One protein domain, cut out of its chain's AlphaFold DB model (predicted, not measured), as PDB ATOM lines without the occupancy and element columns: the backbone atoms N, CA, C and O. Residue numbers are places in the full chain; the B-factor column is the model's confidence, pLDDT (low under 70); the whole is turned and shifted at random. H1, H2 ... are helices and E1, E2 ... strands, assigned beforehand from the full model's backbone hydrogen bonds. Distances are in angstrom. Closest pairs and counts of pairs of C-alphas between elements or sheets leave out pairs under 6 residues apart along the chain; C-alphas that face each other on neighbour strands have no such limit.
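This is residues 553 to 669 of the 2397 residues of a protein of Glycine max (UniProt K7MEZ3). The printed part winds in stacked turns, as a short solenoid; five of the turns each lay one strand, E1 to E5, beside the one before, making a wall of parallel strands with H1 and H2 in the stretches that return from strand to strand. The long link of residues 581 to 601 bulges out away from the helices, and at the E5 end H2 and the short E6 lie together. The 117 printed residues hold E1, E2, E3, H1, E4, H2, E5 and E6 along the chain; the sheet order is E1 E2 E3 E4 E5, all parallel. The class is mixed, helices and strands, with under half of the residues in named elements. The whole is compact, radius of gyration of the C-alphas 13.2 A, with spans of 34 by 33 by 26 A.

E1, residues 553 to 558, is an edge strand parallel to its neighbour E2, residues 575 to 580, at 2 degrees; N 556 and O 577 are 2.9 A apart, within hydrogen-bond range. E2 is parallel to E3, residues 602 to 607, at 12 degrees, with N 580 and O 604 at 2.8 A. E3 is parallel to E4, residues 629 to 635, at 5 degrees, with N 605 and O 631 at 2.9 A. E4 is parallel to the other edge strand, E5, residues 655 to 659, at 16 degrees, with N 632 and O 657 at 2.8 A. H1, residues 618 to 626, only grazes the sheet, with its residues 623 to 626; its closest C-alphas to E3 are those of Leu 603 and Leu 623, 7.7 A apart. H2, residues 641 to 645, is not on the sheet, and H1 and H2 are apart. E3, H1, E4 and E4, H2, E5 are strand-helix-strand units, two parallel neighbour strands with a helix between, each with a right-handed crossover. E6, residues 666 to 668, pairs with no named strand; the closest C-alphas of H2 and E6 are those of Val 641 and Ile 667, 4.8 A apart. The O i to N i+4 pair of H2 is within hydrogen-bond range; in H1, 4 of 5 are.

E1 begins at C-alpha 553 (6.903, -57.576, 11.181) and is 15.9 A long. E2 measures 16.5 A, E3 16.9 A, H1 13.1 A, E4 17.2 A and E5 13.6 A from first to last C-alpha; H2 and E6 are shorter. E4 begins at C-alpha 629 (18.076, -48.937, 3.917), and E6 ends at C-alpha 668 (18.841, -33.912, -6.552).

The C-alphas of Tyr 597 and Ser 669 are the two farthest apart, 36.8 A. The printed part has no cut. The links E1 to E2 and E2 to E3 are long, with 16 and 21 residues. The mean pLDDT of the printed part is 76.9; residues 565 to 571, 582 to 592, 608 to 617 and 669 are under 70.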
ATOM      1  N   VAL A 553       5.729 -57.299  12.026       91.63
ATOM      2  CA  VAL A 553       6.903 -57.576  11.181       91.63
ATOM      3  C   VAL A 553       6.453 -58.220   9.874       91.63
ATOM      4  O   VAL A 553       5.633 -59.140   9.885       91.63
ATOM      5  N   VAL A 554       6.962 -57.706   8.754       90.07
ATOM      6  CA  VAL A 554       6.530 -58.075   7.398       90.07
ATOM      7  C   VAL A 554       7.741 -58.163   6.467       90.07
ATOM      8  O   VAL A 554       8.464 -57.181   6.302       90.07
ATOM      9  N   ASP A 555       7.941 -59.320   5.834       90.21
ATOM     10  CA  ASP A 555       9.023 -59.563   4.869       90.21
ATOM     11  C   ASP A 555       8.451 -60.089   3.539       90.21
ATOM     12  O   ASP A 555       7.943 -61.212   3.483       90.21
ATOM     13  N   LEU A 556       8.465 -59.271   2.483       86.40
ATOM     14  CA  LEU A 556       7.683 -59.483   1.254       86.40
ATOM     15  C   LEU A 556       8.467 -59.193  -0.031       86.40
ATOM     16  O   LEU A 556       9.322 -58.313  -0.084       86.40
ATOM     17  N   CYS A 557       8.061 -59.876  -1.103       82.06
ATOM     18  CA  CYS A 557       8.366 -59.512  -2.485       82.06
ATOM     19  C   CYS A 557       7.046 -59.288  -3.242       82.06
ATOM     20  O   CYS A 557       6.116 -60.083  -3.093       82.06
ATOM     21  N   ILE A 558       6.950 -58.201  -4.007       80.23
ATOM     22  CA  ILE A 558       5.731 -57.690  -4.655       80.23
ATOM     23  C   ILE A 558       6.095 -57.306  -6.105       80.23
ATOM     24  O   ILE A 558       7.154 -56.719  -6.308       80.23
ATOM     25  N   PRO A 559       5.285 -57.624  -7.134       74.01
ATOM     26  CA  PRO A 559       5.721 -57.480  -8.527       74.01
ATOM     27  C   PRO A 559       5.728 -56.032  -9.045       74.01
ATOM     28  O   PRO A 559       6.586 -55.700  -9.852       74.01
ATOM     29  N   CYS A 560       4.803 -55.178  -8.595       76.83
ATOM     30  CA  CYS A 560       4.722 -53.759  -8.965       76.83
ATOM     31  C   CYS A 560       4.066 -52.928  -7.848       76.83
ATOM     32  O   CYS A 560       3.427 -53.479  -6.940       76.83
ATOM     33  N   ALA A 561       4.221 -51.603  -7.893       73.84
ATOM     34  CA  ALA A 561       3.763 -50.701  -6.833       73.84
ATOM     35  C   ALA A 561       2.229 -50.563  -6.787       73.84
ATOM     36  O   ALA A 561       1.664 -50.315  -5.720       73.84
ATOM     37  N   GLU A 562       1.531 -50.777  -7.907       73.54
ATOM     38  CA  GLU A 562       0.059 -50.771  -7.961       73.54
ATOM     39  C   GLU A 562      -0.630 -51.774  -7.023       73.54
ATOM     40  O   GLU A 562      -1.753 -51.526  -6.577       73.54
ATOM     41  N   VAL A 563       0.007 -52.916  -6.739       74.78
ATOM     42  CA  VAL A 563      -0.590 -53.982  -5.912       74.78
ATOM     43  C   VAL A 563      -0.589 -53.616  -4.422       74.78
ATOM     44  O   VAL A 563      -1.294 -54.245  -3.633       74.78
ATOM     45  N   LEU A 564       0.189 -52.602  -4.027       76.63
ATOM     46  CA  LEU A 564       0.358 -52.161  -2.647       76.63
ATOM     47  C   LEU A 564      -0.947 -51.518  -2.116       76.63
ATOM     48  O   LEU A 564      -1.361 -50.467  -2.610       76.63
ATOM     49  N   PRO A 565      -1.620 -52.093  -1.099       69.17
ATOM     50  CA  PRO A 565      -2.861 -51.527  -0.571       69.17
ATOM     51  C   PRO A 565      -2.686 -50.111  -0.003       69.17
ATOM     52  O   PRO A 565      -1.842 -49.877   0.863       69.17
ATOM     53  N   LYS A 566      -3.563 -49.183  -0.408       68.98
ATOM     54  CA  LYS A 566      -3.587 -47.797   0.105       68.98
ATOM     55  C   LYS A 566      -3.885 -47.701   1.609       68.98
ATOM     56  O   LYS A 566      -3.498 -46.719   2.234       68.98
ATOM     57  N   ASP A 567      -4.531 -48.724   2.170       66.58
ATOM     58  CA  ASP A 567      -5.001 -48.782   3.562       66.58
ATOM     59  C   ASP A 567      -3.979 -49.414   4.541       66.58
ATOM     60  O   ASP A 567      -4.314 -49.632   5.708       66.58
ATOM     61  N   LEU A 568      -2.776 -49.799   4.088       65.95
ATOM     62  CA  LEU A 568      -1.823 -50.556   4.914       65.95
ATOM     63  C   LEU A 568      -1.104 -49.694   5.963       65.95
ATOM     64  O   LEU A 568      -0.548 -48.639   5.664       65.95
ATOM     65  N   PHE A 569      -1.038 -50.213   7.191       66.26
ATOM     66  CA  PHE A 569      -0.461 -49.534   8.355       66.26
ATOM     67  C   PHE A 569       1.073 -49.671   8.435       66.26
ATOM     68  O   PHE A 569       1.615 -50.134   9.443       66.26
ATOM     69  N   PHE A 570       1.798 -49.314   7.369       67.70
ATOM     70  CA  PHE A 570       3.271 -49.375   7.352       67.70
ATOM     71  C   PHE A 570       3.913 -48.518   8.463       67.70
ATOM     72  O   PHE A 570       4.984 -48.852   8.960       67.70
ATOM     73  N   ASP A 571       3.213 -47.474   8.914       69.58
ATOM     74  CA  ASP A 571       3.537 -46.625  10.068       69.58
ATOM     75  C   ASP A 571       3.500 -47.353  11.429       69.58
ATOM     76  O   ASP A 571       4.044 -46.848  12.409       69.58
ATOM     77  N   LYS A 572       2.858 -48.529  11.504       76.00
ATOM     78  CA  LYS A 572       2.669 -49.331  12.733       76.00
ATOM     79  C   LYS A 572       3.461 -50.641  12.741       76.00
ATOM     80  O   LYS A 572       3.315 -51.431  13.680       76.00
ATOM     81  N   LEU A 573       4.263 -50.888  11.707       84.99
ATOM     82  CA  LEU A 573       5.234 -51.977  11.684       84.99
ATOM     83  C   LEU A 573       6.485 -51.557  12.462       84.99
ATOM     84  O   LEU A 573       6.947 -50.424  12.349       84.99
ATOM     85  N   ASN A 574       7.033 -52.474  13.260       82.09
ATOM     86  CA  ASN A 574       8.279 -52.234  13.996       82.09
ATOM     87  C   ASN A 574       9.504 -52.455  13.098       82.09
ATOM     88  O   ASN A 574      10.515 -51.781  13.259       82.09
ATOM     89  N   ASP A 575       9.397 -53.411  12.176       87.81
ATOM     90  CA  ASP A 575      10.403 -53.760  11.178       87.81
ATOM     91  C   ASP A 575       9.684 -54.201   9.894       87.81
ATOM     92  O   ASP A 575       8.590 -54.775   9.950       87.81
ATOM     93  N   TYR A 576      10.284 -53.927   8.741       89.96
ATOM     94  CA  TYR A 576       9.784 -54.395   7.454       89.96
ATOM     95  C   TYR A 576      10.929 -54.563   6.461       89.96
ATOM     96  O   TYR A 576      11.895 -53.801   6.474       89.96
ATOM     97  N   LYS A 577      10.797 -55.543   5.568       89.52
ATOM     98  CA  LYS A 577      11.726 -55.772   4.456       89.52
ATOM     99  C   LYS A 577      10.896 -56.020   3.206       89.52
ATOM    100  O   LYS A 577      10.194 -57.022   3.109       89.52
ATOM    101  N   ILE A 578      10.862 -55.041   2.309       87.85
ATOM    102  CA  ILE A 578       9.911 -55.019   1.193       87.85
ATOM    103  C   ILE A 578      10.677 -54.846  -0.111       87.85
ATOM    104  O   ILE A 578      11.421 -53.886  -0.290       87.85
ATOM    105  N   VAL A 579      10.461 -55.777  -1.029       85.38
ATOM    106  CA  VAL A 579      11.009 -55.764  -2.384       85.38
ATOM    107  C   VAL A 579       9.858 -55.528  -3.358       85.38
ATOM    108  O   VAL A 579       8.874 -56.270  -3.323       85.38
ATOM    109  N   ILE A 580       9.952 -54.495  -4.198       82.92
ATOM    110  CA  ILE A 580       8.962 -54.156  -5.229       82.92
ATOM    111  C   ILE A 580       9.661 -54.156  -6.591       82.92
ATOM    112  O   ILE A 580      10.536 -53.326  -6.825       82.92
ATOM    113  N   GLY A 581       9.276 -55.080  -7.471       77.39
ATOM    114  CA  GLY A 581       9.896 -55.279  -8.784       77.39
ATOM    115  C   GLY A 581      10.694 -56.581  -8.915       77.39
ATOM    116  O   GLY A 581      10.836 -57.356  -7.965       77.39
ATOM    117  N   GLY A 582      11.210 -56.827 -10.123       66.63
ATOM    118  CA  GLY A 582      11.933 -58.046 -10.524       66.63
ATOM    119  C   GLY A 582      13.392 -58.114 -10.056       66.63
ATOM    120  O   GLY A 582      14.296 -58.230 -10.878       66.63
ATOM    121  N   PHE A 583      13.614 -58.044  -8.742       60.04
ATOM    122  CA  PHE A 583      14.934 -57.924  -8.106       60.04
ATOM    123  C   PHE A 583      15.790 -59.201  -8.085       60.04
ATOM    124  O   PHE A 583      16.168 -59.711  -7.027       60.04
ATOM    125  N   GLU A 584      16.162 -59.696  -9.258       52.53
ATOM    126  CA  GLU A 584      17.208 -60.723  -9.381       52.53
ATOM    127  C   GLU A 584      18.597 -60.106  -9.629       52.53
ATOM    128  O   GLU A 584      19.616 -60.694  -9.284       52.53
ATOM    129  N   THR A 585      18.649 -58.854 -10.098       46.74
ATOM    130  CA  THR A 585      19.873 -58.123 -10.480       46.74
ATOM    131  C   THR A 585      20.703 -57.546  -9.317       46.74
ATOM    132  O   THR A 585      21.736 -56.926  -9.571       46.74
ATOM    133  N   LEU A 586      20.303 -57.739  -8.050       49.40
ATOM    134  CA  LEU A 586      20.971 -57.178  -6.853       49.40
ATOM    135  C   LEU A 586      21.743 -58.194  -5.987       49.40
ATOM    136  O   LEU A 586      21.780 -58.088  -4.762       49.40
ATOM    137  N   LEU A 587      22.397 -59.177  -6.606       43.63
ATOM    138  CA  LEU A 587      23.344 -60.059  -5.902       43.63
ATOM    139  C   LEU A 587      24.798 -59.546  -5.912       43.63
ATOM    140  O   LEU A 587      25.665 -60.167  -5.305       43.63
ATOM    141  N   VAL A 588      25.072 -58.406  -6.558       40.66
ATOM    142  CA  VAL A 588      26.432 -57.873  -6.750       40.66
ATOM    143  C   VAL A 588      26.861 -56.962  -5.589       40.66
ATOM    144  O   VAL A 588      26.333 -55.861  -5.419       40.66
ATOM    145  N   GLY A 589      27.873 -57.391  -4.830       46.63
ATOM    146  CA  GLY A 589      28.587 -56.563  -3.849       46.63
ATOM    147  C   GLY A 589      27.723 -56.027  -2.697       46.63
ATOM    148  O   GLY A 589      26.940 -56.754  -2.085       46.63
ATOM    149  N   ASP A 590      27.880 -54.737  -2.384       52.82
ATOM    150  CA  ASP A 590      27.233 -54.081  -1.234       52.82
ATOM    151  C   ASP A 590      25.703 -53.913  -1.378       52.82
ATOM    152  O   ASP A 590      25.021 -53.570  -0.412       52.82
ATOM    153  N   PHE A 591      25.124 -54.185  -2.554       62.42
ATOM    154  CA  PHE A 591      23.707 -53.949  -2.880       62.42
ATOM    155  C   PHE A 591      22.712 -54.960  -2.264       62.42
ATOM    156  O   PHE A 591      21.586 -55.110  -2.741       62.42
ATOM    157  N   ARG A 592      23.093 -55.680  -1.206       63.37
ATOM    158  CA  ARG A 592      22.289 -56.781  -0.651       63.37
ATOM    159  C   ARG A 592      21.169 -56.314   0.290       63.37
ATOM    160  O   ARG A 592      21.356 -55.451   1.147       63.37
ATOM    161  N   MET A 593      20.010 -56.970   0.203       76.59
ATOM    162  CA  MET A 593      18.955 -56.859   1.222       76.59
ATOM    163  C   MET A 593      19.422 -57.468   2.562       76.59
ATOM    164  O   MET A 593      19.981 -58.567   2.538       76.59
ATOM    165  N   PRO A 594      19.146 -56.839   3.725       70.90
ATOM    166  CA  PRO A 594      19.511 -57.384   5.032       70.90
ATOM    167  C   PRO A 594      18.893 -58.751   5.337       70.90
ATOM    168  O   PRO A 594      17.874 -59.168   4.753       70.90
ATOM    169  N   ASN A 595      19.498 -59.438   6.307       72.33
ATOM    170  CA  ASN A 595      19.053 -60.761   6.718       72.33
ATOM    171  C   ASN A 595      17.626 -60.711   7.279       72.33
ATOM    172  O   ASN A 595      17.213 -59.770   7.951       72.33
ATOM    173  N   LYS A 596      16.857 -61.767   7.012       76.22
ATOM    174  CA  LYS A 596      15.437 -61.923   7.376       76.22
ATOM    175  C   LYS A 596      15.089 -61.422   8.790       76.22
ATOM    176  O   LYS A 596      14.176 -60.613   8.958       76.22
ATOM    177  N   TYR A 597      15.863 -61.856   9.787       76.72
ATOM    178  CA  TYR A 597      15.655 -61.564  11.212       76.72
ATOM    179  C   TYR A 597      16.486 -60.386  11.766       76.72
ATOM    180  O   TYR A 597      16.420 -60.099  12.958       76.72
ATOM    181  N   GLU A 598      17.276 -59.716  10.930       72.77
ATOM    182  CA  GLU A 598      18.084 -58.548  11.298       72.77
ATOM    183  C   GLU A 598      17.192 -57.299  11.337       72.77
ATOM    184  O   GLU A 598      16.515 -57.011  10.359       72.77
ATOM    185  N   ALA A 599      17.111 -56.578  12.458       72.78
ATOM    186  CA  ALA A 599      16.147 -55.481  12.606       72.78
ATOM    187  C   ALA A 599      16.589 -54.228  11.821       72.78
ATOM    188  O   ALA A 599      17.469 -53.498  12.278       72.78
ATOM    189  N   PHE A 600      15.996 -53.993  10.644       75.54
ATOM    190  CA  PHE A 600      16.371 -52.895   9.748       75.54
ATOM    191  C   PHE A 600      15.262 -52.626   8.720       75.54
ATOM    192  O   PHE A 600      15.009 -53.465   7.846       75.54
ATOM    193  N   ARG A 601      14.638 -51.441   8.771       90.84
ATOM    194  CA  ARG A 601      13.516 -51.090   7.883       90.84
ATOM    195  C   ARG A 601      14.021 -50.846   6.465       90.84
ATOM    196  O   ARG A 601      14.649 -49.825   6.185       90.84
ATOM    197  N   SER A 602      13.777 -51.808   5.584       91.33
ATOM    198  CA  SER A 602      14.481 -51.935   4.307       91.33
ATOM    199  C   SER A 602      13.511 -51.996   3.127       91.33
ATOM    200  O   SER A 602      12.529 -52.742   3.159       91.33
ATOM    201  N   LEU A 603      13.798 -51.232   2.074       89.85
ATOM    202  CA  LEU A 603      12.996 -51.156   0.850       89.85
ATOM    203  C   LEU A 603      13.882 -51.352  -0.390       89.85
ATOM    204  O   LEU A 603      14.965 -50.774  -0.464       89.85
ATOM    205  N   ALA A 604      13.415 -52.127  -1.367       87.97
ATOM    206  CA  ALA A 604      14.011 -52.220  -2.700       87.97
ATOM    207  C   ALA A 604      12.967 -51.879  -3.776       87.97
ATOM    208  O   ALA A 604      11.890 -52.478  -3.748       87.97
ATOM    209  N   LEU A 605      13.270 -50.964  -4.713       85.47
ATOM    210  CA  LEU A 605      12.379 -50.558  -5.825       85.47
ATOM    211  C   LEU A 605      13.009 -50.710  -7.222       85.47
ATOM    212  O   LEU A 605      14.066 -50.139  -7.479       85.47
ATOM    213  N   GLN A 606      12.340 -51.435  -8.121       81.17
ATOM    214  CA  GLN A 606      12.676 -51.566  -9.543       81.17
ATOM    215  C   GLN A 606      11.375 -51.524 -10.355       81.17
ATOM    216  O   GLN A 606      10.476 -52.332 -10.128       81.17
ATOM    217  N   LEU A 607      11.253 -50.568 -11.274       75.91
ATOM    218  CA  LEU A 607       9.983 -50.148 -11.874       75.91
ATOM    219  C   LEU A 607      10.152 -49.972 -13.391       75.91
ATOM    220  O   LEU A 607      10.450 -48.879 -13.876       75.91
ATOM    221  N   LYS A 608       9.983 -51.066 -14.143       65.39
ATOM    222  CA  LYS A 608      10.244 -51.123 -15.595       65.39
ATOM    223  C   LYS A 608       9.256 -50.329 -16.462       65.39
ATOM    224  O   LYS A 608       9.633 -49.921 -17.556       65.39
ATOM    225  N   ASP A 609       8.041 -50.074 -15.975       63.57
ATOM    226  CA  ASP A 609       6.998 -49.350 -16.711       63.57
ATOM    227  C   ASP A 609       6.590 -48.032 -16.037       63.57
ATOM    228  O   ASP A 609       6.282 -47.985 -14.843       63.57
ATOM    229  N   ARG A 610       6.439 -46.973 -16.848       55.77
ATOM    230  CA  ARG A 610       5.966 -45.638 -16.418       55.77
ATOM    231  C   ARG A 610       4.548 -45.628 -15.820       55.77
ATOM    232  O   ARG A 610       4.085 -44.586 -15.358       55.77
ATOM    233  N   THR A 611       3.825 -46.746 -15.868       50.41
ATOM    234  CA  THR A 611       2.481 -46.889 -15.291       50.41
ATOM    235  C   THR A 611       2.483 -47.052 -13.771       50.41
ATOM    236  O   THR A 611       1.454 -46.781 -13.151       50.41
ATOM    237  N   ASP A 612       3.606 -47.439 -13.150       56.77
ATOM    238  CA  ASP A 612       3.740 -47.515 -11.688       56.77
ATOM    239  C   ASP A 612       3.776 -46.103 -11.065       56.77
ATOM    240  O   ASP A 612       4.817 -45.549 -10.722       56.77
ATOM    241  N   ASN A 613       2.600 -45.487 -10.920       58.46
ATOM    242  CA  ASN A 613       2.426 -44.118 -10.431       58.46
ATOM    243  C   ASN A 613       2.661 -44.013  -8.907       58.46
ATOM    244  O   ASN A 613       1.714 -43.883  -8.119       58.46
ATOM    245  N   ILE A 614       3.936 -44.064  -8.497       65.94
ATOM    246  CA  ILE A 614       4.419 -44.019  -7.103       65.94
ATOM    247  C   ILE A 614       3.779 -42.861  -6.328       65.94
ATOM    248  O   ILE A 614       3.259 -43.049  -5.226       65.94
ATOM    249  N   HIS A 615       3.761 -41.663  -6.924       61.63
ATOM    250  CA  HIS A 615       3.232 -40.443  -6.311       61.63
ATOM    251  C   HIS A 615       1.771 -40.570  -5.840       61.63
ATOM    252  O   HIS A 615       1.389 -39.922  -4.860       61.63
ATOM    253  N   SER A 616       0.963 -41.394  -6.520       59.16
ATOM    254  CA  SER A 616      -0.463 -41.619  -6.229       59.16
ATOM    255  C   SER A 616      -0.741 -42.643  -5.112       59.16
ATOM    256  O   SER A 616      -1.903 -42.840  -4.721       59.16
ATOM    257  N   GLN A 617       0.303 -43.310  -4.605       66.91
ATOM    258  CA  GLN A 617       0.206 -44.389  -3.625       66.91
ATOM    259  C   GLN A 617       0.604 -43.914  -2.223       66.91
ATOM    260  O   GLN A 617       1.781 -43.814  -1.880       66.91
ATOM    261  N   THR A 618      -0.394 -43.684  -1.363       70.81
ATOM    262  CA  THR A 618      -0.196 -43.261   0.036       70.81
ATOM    263  C   THR A 618       0.754 -44.183   0.810       70.81
ATOM    264  O   THR A 618       1.577 -43.701   1.585       70.81
ATOM    265  N   GLY A 619       0.694 -45.498   0.560       71.98
ATOM    266  CA  GLY A 619       1.574 -46.483   1.196       71.98
ATOM    267  C   GLY A 619       3.062 -46.283   0.880       71.98
ATOM    268  O   GLY A 619       3.890 -46.429   1.776       71.98
ATOM    269  N   MET A 620       3.406 -45.854  -0.340       79.86
ATOM    270  CA  MET A 620       4.800 -45.589  -0.729       79.86
ATOM    271  C   MET A 620       5.393 -44.414   0.052       79.86
ATOM    272  O   MET A 620       6.504 -44.511   0.567       79.86
ATOM    273  N   LYS A 621       4.620 -43.337   0.240       78.51
ATOM    274  CA  LYS A 621       5.052 -42.173   1.035       78.51
ATOM    275  C   LYS A 621       5.253 -42.514   2.518       78.51
ATOM    276  O   LYS A 621       6.150 -41.967   3.157       78.51
ATOM    277  N   LEU A 622       4.463 -43.444   3.066       79.86
ATOM    278  CA  LEU A 622       4.662 -43.952   4.430       79.86
ATOM    279  C   LEU A 622       5.952 -44.778   4.556       79.86
ATOM    280  O   LEU A 622       6.671 -44.622   5.543       79.86
ATOM    281  N   LEU A 623       6.274 -45.605   3.554       85.69
ATOM    282  CA  LEU A 623       7.527 -46.365   3.509       85.69
ATOM    283  C   LEU A 623       8.744 -45.434   3.402       85.69
ATOM    284  O   LEU A 623       9.619 -45.485   4.266       85.69
ATOM    285  N   PHE A 624       8.765 -44.513   2.433       86.42
ATOM    286  CA  PHE A 624       9.862 -43.548   2.245       86.42
ATOM    287  C   PHE A 624      10.145 -42.674   3.476       86.42
ATOM    288  O   PHE A 624      11.297 -42.351   3.759       86.42
ATOM    289  N   LYS A 625       9.122 -42.344   4.271       83.35
ATOM    290  CA  LYS A 625       9.304 -41.593   5.521       83.35
ATOM    291  C   LYS A 625      10.003 -42.397   6.628       83.35
ATOM    292  O   LYS A 625      10.593 -41.802   7.530       83.35
ATOM    293  N   GLY A 626       9.914 -43.729   6.590       85.48
ATOM    294  CA  GLY A 626      10.387 -44.633   7.644       85.48
ATOM    295  C   GLY A 626      11.491 -45.613   7.240       85.48
ATOM    296  O   GLY A 626      11.824 -46.472   8.054       85.48
ATOM    297  N   VAL A 627      12.015 -45.537   6.014       91.71
ATOM    298  CA  VAL A 627      13.057 -46.441   5.500       91.71
ATOM    299  C   VAL A 627      14.442 -46.072   6.040       91.71
ATOM    300  O   VAL A 627      14.786 -44.898   6.150       91.71
ATOM    301  N   GLU A 628      15.236 -47.088   6.372       91.77
ATOM    302  CA  GLU A 628      16.599 -46.979   6.912       91.77
ATOM    303  C   GLU A 628      17.650 -47.513   5.923       91.77
ATOM    304  O   GLU A 628      18.785 -47.035   5.923       91.77
ATOM    305  N   ASN A 629      17.271 -48.445   5.040       91.52
ATOM    306  CA  ASN A 629      18.076 -48.937   3.917       91.52
ATOM    307  C   ASN A 629      17.237 -48.949   2.624       91.52
ATOM    308  O   ASN A 629      16.183 -49.592   2.592       91.52
ATOM    309  N   LEU A 630      17.689 -48.251   1.579       91.87
ATOM    310  CA  LEU A 630      16.983 -48.102   0.303       91.87
ATOM    311  C   LEU A 630      17.857 -48.571  -0.865       91.87
ATOM    312  O   LEU A 630      18.888 -47.968  -1.169       91.87
ATOM    313  N   LEU A 631      17.389 -49.612  -1.548       89.59
ATOM    314  CA  LEU A 631      17.968 -50.134  -2.782       89.59
ATOM    315  C   LEU A 631      17.103 -49.701  -3.975       89.59
ATOM    316  O   LEU A 631      15.893 -49.931  -3.987       89.59
ATOM    317  N   LEU A 632      17.706 -49.101  -4.994       88.01
ATOM    318  CA  LEU A 632      17.035 -48.707  -6.232       88.01
ATOM    319  C   LEU A 632      17.666 -49.475  -7.401       88.01
ATOM    320  O   LEU A 632      18.839 -49.285  -7.718       88.01
ATOM    321  N   GLY A 633      16.889 -50.363  -8.018       83.59
ATOM    322  CA  GLY A 633      17.185 -50.895  -9.348       83.59
ATOM    323  C   GLY A 633      16.621 -49.964 -10.421       83.59
ATOM    324  O   GLY A 633      16.120 -48.891 -10.107       83.59
ATOM    325  N   GLU A 634      16.680 -50.380 -11.683       80.19
ATOM    326  CA  GLU A 634      16.082 -49.731 -12.866       80.19
ATOM    327  C   GLU A 634      14.725 -49.033 -12.592       80.19
ATOM    328  O   GLU A 634      13.732 -49.693 -12.270       80.19
ATOM    329  N   LEU A 635      14.677 -47.701 -12.729       81.58
ATOM    330  CA  LEU A 635      13.485 -46.856 -12.567       81.58
ATOM    331  C   LEU A 635      13.137 -46.173 -13.898       81.58
ATOM    332  O   LEU A 635      13.770 -45.201 -14.314       81.58
ATOM    333  N   SER A 636      12.103 -46.658 -14.581       74.38
ATOM    334  CA  SER A 636      11.714 -46.119 -15.885       74.38
ATOM    335  C   SER A 636      11.162 -44.688 -15.790       74.38
ATOM    336  O   SER A 636      10.173 -44.400 -15.121       74.38
ATOM    337  N   GLY A 637      11.802 -43.766 -16.512       71.64
ATOM    338  CA  GLY A 637      11.372 -42.369 -16.631       71.64
ATOM    339  C   GLY A 637      11.900 -41.404 -15.564       71.64
ATOM    340  O   GLY A 637      11.899 -40.212 -15.851       71.64
ATOM    341  N   VAL A 638      12.400 -41.893 -14.423       80.69
ATOM    342  CA  VAL A 638      12.948 -41.055 -13.341       80.69
ATOM    343  C   VAL A 638      14.280 -40.430 -13.763       80.69
ATOM    344  O   VAL A 638      15.235 -41.150 -14.050       80.69
ATOM    345  N   GLN A 639      14.360 -39.097 -13.761       81.84
ATOM    346  CA  GLN A 639      15.584 -38.323 -14.006       81.84
ATOM    347  C   GLN A 639      16.170 -37.704 -12.729       81.84
ATOM    348  O   GLN A 639      17.389 -37.517 -12.654       81.84
ATOM    349  N   ASN A 640      15.332 -37.409 -11.731       81.82
ATOM    350  CA  ASN A 640      15.704 -36.866 -10.425       81.82
ATOM    351  C   ASN A 640      15.090 -37.703  -9.287       81.82
ATOM    352  O   ASN A 640      13.875 -37.761  -9.115       81.82
ATOM    353  N   VAL A 641      15.951 -38.329  -8.480       82.53
ATOM    354  CA  VAL A 641      15.546 -39.268  -7.418       82.53
ATOM    355  C   VAL A 641      14.713 -38.597  -6.318       82.53
ATOM    356  O   VAL A 641      13.789 -39.215  -5.795       82.53
ATOM    357  N   ILE A 642      15.003 -37.346  -5.949       82.45
ATOM    358  CA  ILE A 642      14.245 -36.636  -4.910       82.45
ATOM    359  C   ILE A 642      12.923 -36.103  -5.447       82.45
ATOM    360  O   ILE A 642      11.873 -36.417  -4.883       82.45
ATOM    361  N   ASP A 643      12.954 -35.348  -6.544       76.64
ATOM    362  CA  ASP A 643      11.758 -34.666  -7.043       76.64
ATOM    363  C   ASP A 643      10.701 -35.658  -7.571       76.64
ATOM    364  O   ASP A 643       9.499 -35.402  -7.450       76.64
ATOM    365  N   GLU A 644      11.123 -36.828  -8.071       77.89
ATOM    366  CA  GLU A 644      10.236 -37.842  -8.663       77.89
ATOM    367  C   GLU A 644       9.944 -39.056  -7.756       77.89
ATOM    368  O   GLU A 644       9.006 -39.804  -8.036       77.89
ATOM    369  N   LEU A 645      10.651 -39.251  -6.629       80.82
ATOM    370  CA  LEU A 645      10.267 -40.261  -5.622       80.82
ATOM    371  C   LEU A 645       9.673 -39.635  -4.356       80.82
ATOM    372  O   LEU A 645       8.558 -40.001  -3.964       80.82
ATOM    373  N   ASN A 646      10.387 -38.712  -3.700       81.47
ATOM    374  CA  ASN A 646       9.935 -38.107  -2.447       81.47
ATOM    375  C   ASN A 646      10.521 -36.703  -2.187       81.47
ATOM    376  O   ASN A 646      11.568 -36.558  -1.560       81.47
ATOM    377  N   LEU A 647       9.768 -35.671  -2.582       77.74
ATOM    378  CA  LEU A 647      10.072 -34.242  -2.377       77.74
ATOM    379  C   LEU A 647      10.409 -33.862  -0.918       77.74
ATOM    380  O   LEU A 647      11.192 -32.943  -0.682       77.74
ATOM    381  N   ASP A 648       9.846 -34.587   0.057       74.55
ATOM    382  CA  ASP A 648      10.091 -34.407   1.499       74.55
ATOM    383  C   ASP A 648      11.467 -34.954   1.968       74.55
ATOM    384  O   ASP A 648      11.769 -34.915   3.162       74.55
ATOM    385  N   GLY A 649      12.285 -35.512   1.067       79.88
ATOM    386  CA  GLY A 649      13.554 -36.168   1.395       79.88
ATOM    387  C   GLY A 649      13.385 -37.536   2.071       79.88
ATOM    388  O   GLY A 649      12.300 -38.120   2.104       79.88
ATOM    389  N   PHE A 650      14.473 -38.077   2.616       88.86
ATOM    390  CA  PHE A 650      14.532 -39.416   3.214       88.86
ATOM    391  C   PHE A 650      15.058 -39.352   4.663       88.86
ATOM    392  O   PHE A 650      16.198 -39.727   4.946       88.86
ATOM    393  N   PRO A 651      14.237 -38.887   5.627       83.16
ATOM    394  CA  PRO A 651      14.714 -38.472   6.947       83.16
ATOM    395  C   PRO A 651      15.230 -39.611   7.839       83.16
ATOM    396  O   PRO A 651      16.000 -39.343   8.759       83.16
ATOM    397  N   CYS A 652      14.836 -40.868   7.605       88.31
ATOM    398  CA  CYS A 652      15.312 -42.029   8.378       88.31
ATOM    399  C   CYS A 652      16.490 -42.779   7.721       88.31
ATOM    400  O   CYS A 652      17.046 -43.688   8.342       88.31
ATOM    401  N   LEU A 653      16.859 -42.428   6.485       92.46
ATOM    402  CA  LEU A 653      17.707 -43.257   5.631       92.46
ATOM    403  C   LEU A 653      19.181 -43.206   6.044       92.46
ATOM    404  O   LEU A 653      19.727 -42.122   6.229       92.46
ATOM    405  N   LYS A 654      19.818 -44.379   6.147       89.72
ATOM    406  CA  LYS A 654      21.241 -44.559   6.490       89.72
ATOM    407  C   LYS A 654      22.072 -45.119   5.339       89.72
ATOM    408  O   LYS A 654      23.241 -44.771   5.214       89.72
ATOM    409  N   HIS A 655      21.480 -45.956   4.492       91.17
ATOM    410  CA  HIS A 655      22.167 -46.579   3.359       91.17
ATOM    411  C   HIS A 655      21.331 -46.392   2.093       91.17
ATOM    412  O   HIS A 655      20.166 -46.787   2.072       91.17
ATOM    413  N   LEU A 656      21.917 -45.774   1.069       92.47
ATOM    414  CA  LEU A 656      21.316 -45.593  -0.253       92.47
ATOM    415  C   LEU A 656      22.200 -46.272  -1.294       92.47
ATOM    416  O   LEU A 656      23.385 -45.947  -1.388       92.47
ATOM    417  N   SER A 657      21.616 -47.152  -2.102       89.73
ATOM    418  CA  SER A 657      22.327 -47.806  -3.200       89.73
ATOM    419  C   SER A 657      21.476 -47.811  -4.470       89.73
ATOM    420  O   SER A 657      20.340 -48.281  -4.441       89.73
ATOM    421  N   ILE A 658      22.007 -47.296  -5.583       89.95
ATOM    422  CA  ILE A 658      21.307 -47.147  -6.875       89.95
ATOM    423  C   ILE A 658      22.082 -47.883  -7.974       89.95
ATOM    424  O   ILE A 658      23.294 -47.689  -8.086       89.95
ATOM    425  N   THR A 659      21.416 -48.710  -8.787       86.54
ATOM    426  CA  THR A 659      22.070 -49.395  -9.915       86.54
ATOM    427  C   THR A 659      21.223 -49.544 -11.176       86.54
ATOM    428  O   THR A 659      19.994 -49.490 -11.097       86.54
ATOM    429  N   ASN A 660      21.882 -49.784 -12.316       81.77
ATOM    430  CA  ASN A 660      21.292 -50.089 -13.628       81.77
ATOM    431  C   ASN A 660      20.191 -49.083 -14.016       81.77
ATOM    432  O   ASN A 660      19.024 -49.445 -14.164       81.77
ATOM    433  N   ASN A 661      20.550 -47.802 -14.095       82.56
ATOM    434  CA  ASN A 661      19.608 -46.700 -14.288       82.56
ATOM    435  C   ASN A 661      20.117 -45.696 -15.330       82.56
ATOM    436  O   ASN A 661      20.822 -44.741 -15.006       82.56
ATOM    437  N   ASP A 662      19.669 -45.864 -16.571       79.13
ATOM    438  CA  ASP A 662      19.999 -44.957 -17.678       79.13
ATOM    439  C   ASP A 662      19.074 -43.724 -17.743       79.13
ATOM    440  O   ASP A 662      19.263 -42.844 -18.579       79.13
ATOM    441  N   GLY A 663      18.060 -43.640 -16.873       81.36
ATOM    442  CA  GLY A 663      17.181 -42.469 -16.757       81.36
ATOM    443  C   GLY A 663      17.734 -41.361 -15.854       81.36
ATOM    444  O   GLY A 663      17.561 -40.178 -16.154       81.36
ATOM    445  N   ILE A 664      18.406 -41.738 -14.760       87.48
ATOM    446  CA  ILE A 664      18.750 -40.830 -13.660       87.48
ATOM    447  C   ILE A 664      19.895 -39.901 -14.073       87.48
ATOM    448  O   ILE A 664      21.018 -40.346 -14.291       87.48
ATOM    449  N   LYS A 665      19.614 -38.595 -14.112       85.92
ATOM    450  CA  LYS A 665      20.589 -37.528 -14.387       85.92
ATOM    451  C   LYS A 665      21.171 -36.911 -13.121       85.92
ATOM    452  O   LYS A 665      22.335 -36.515 -13.119       85.92
ATOM    453  N   TYR A 666      20.366 -36.829 -12.062       83.61
ATOM    454  CA  TYR A 666      20.733 -36.236 -10.776       83.61
ATOM    455  C   TYR A 666      20.088 -37.037  -9.639       83.61
ATOM    456  O   TYR A 666      18.972 -37.532  -9.791       83.61
ATOM    457  N   ILE A 667      20.719 -37.113  -8.463       83.29
ATOM    458  CA  ILE A 667      19.981 -37.544  -7.261       83.29
ATOM    459  C   ILE A 667      19.102 -36.383  -6.769       83.29
ATOM    460  O   ILE A 667      17.968 -36.612  -6.369       83.29
ATOM    461  N   ASN A 668      19.584 -35.138  -6.876       77.59
ATOM    462  CA  ASN A 668      18.841 -33.912  -6.552       77.59
ATOM    463  C   ASN A 668      19.249 -32.746  -7.483       77.59
ATOM    464  O   ASN A 668      20.441 -32.431  -7.572       77.59
ATOM    465  N   SER A 669      18.291 -32.078  -8.143       67.91
ATOM    466  CA  SER A 669      18.540 -30.887  -8.982       67.91
ATOM    467  C   SER A 669      18.072 -29.540  -8.406       67.91
ATOM    468  O   SER A 669      18.430 -28.513  -8.970       67.91
TER     469      SER A 669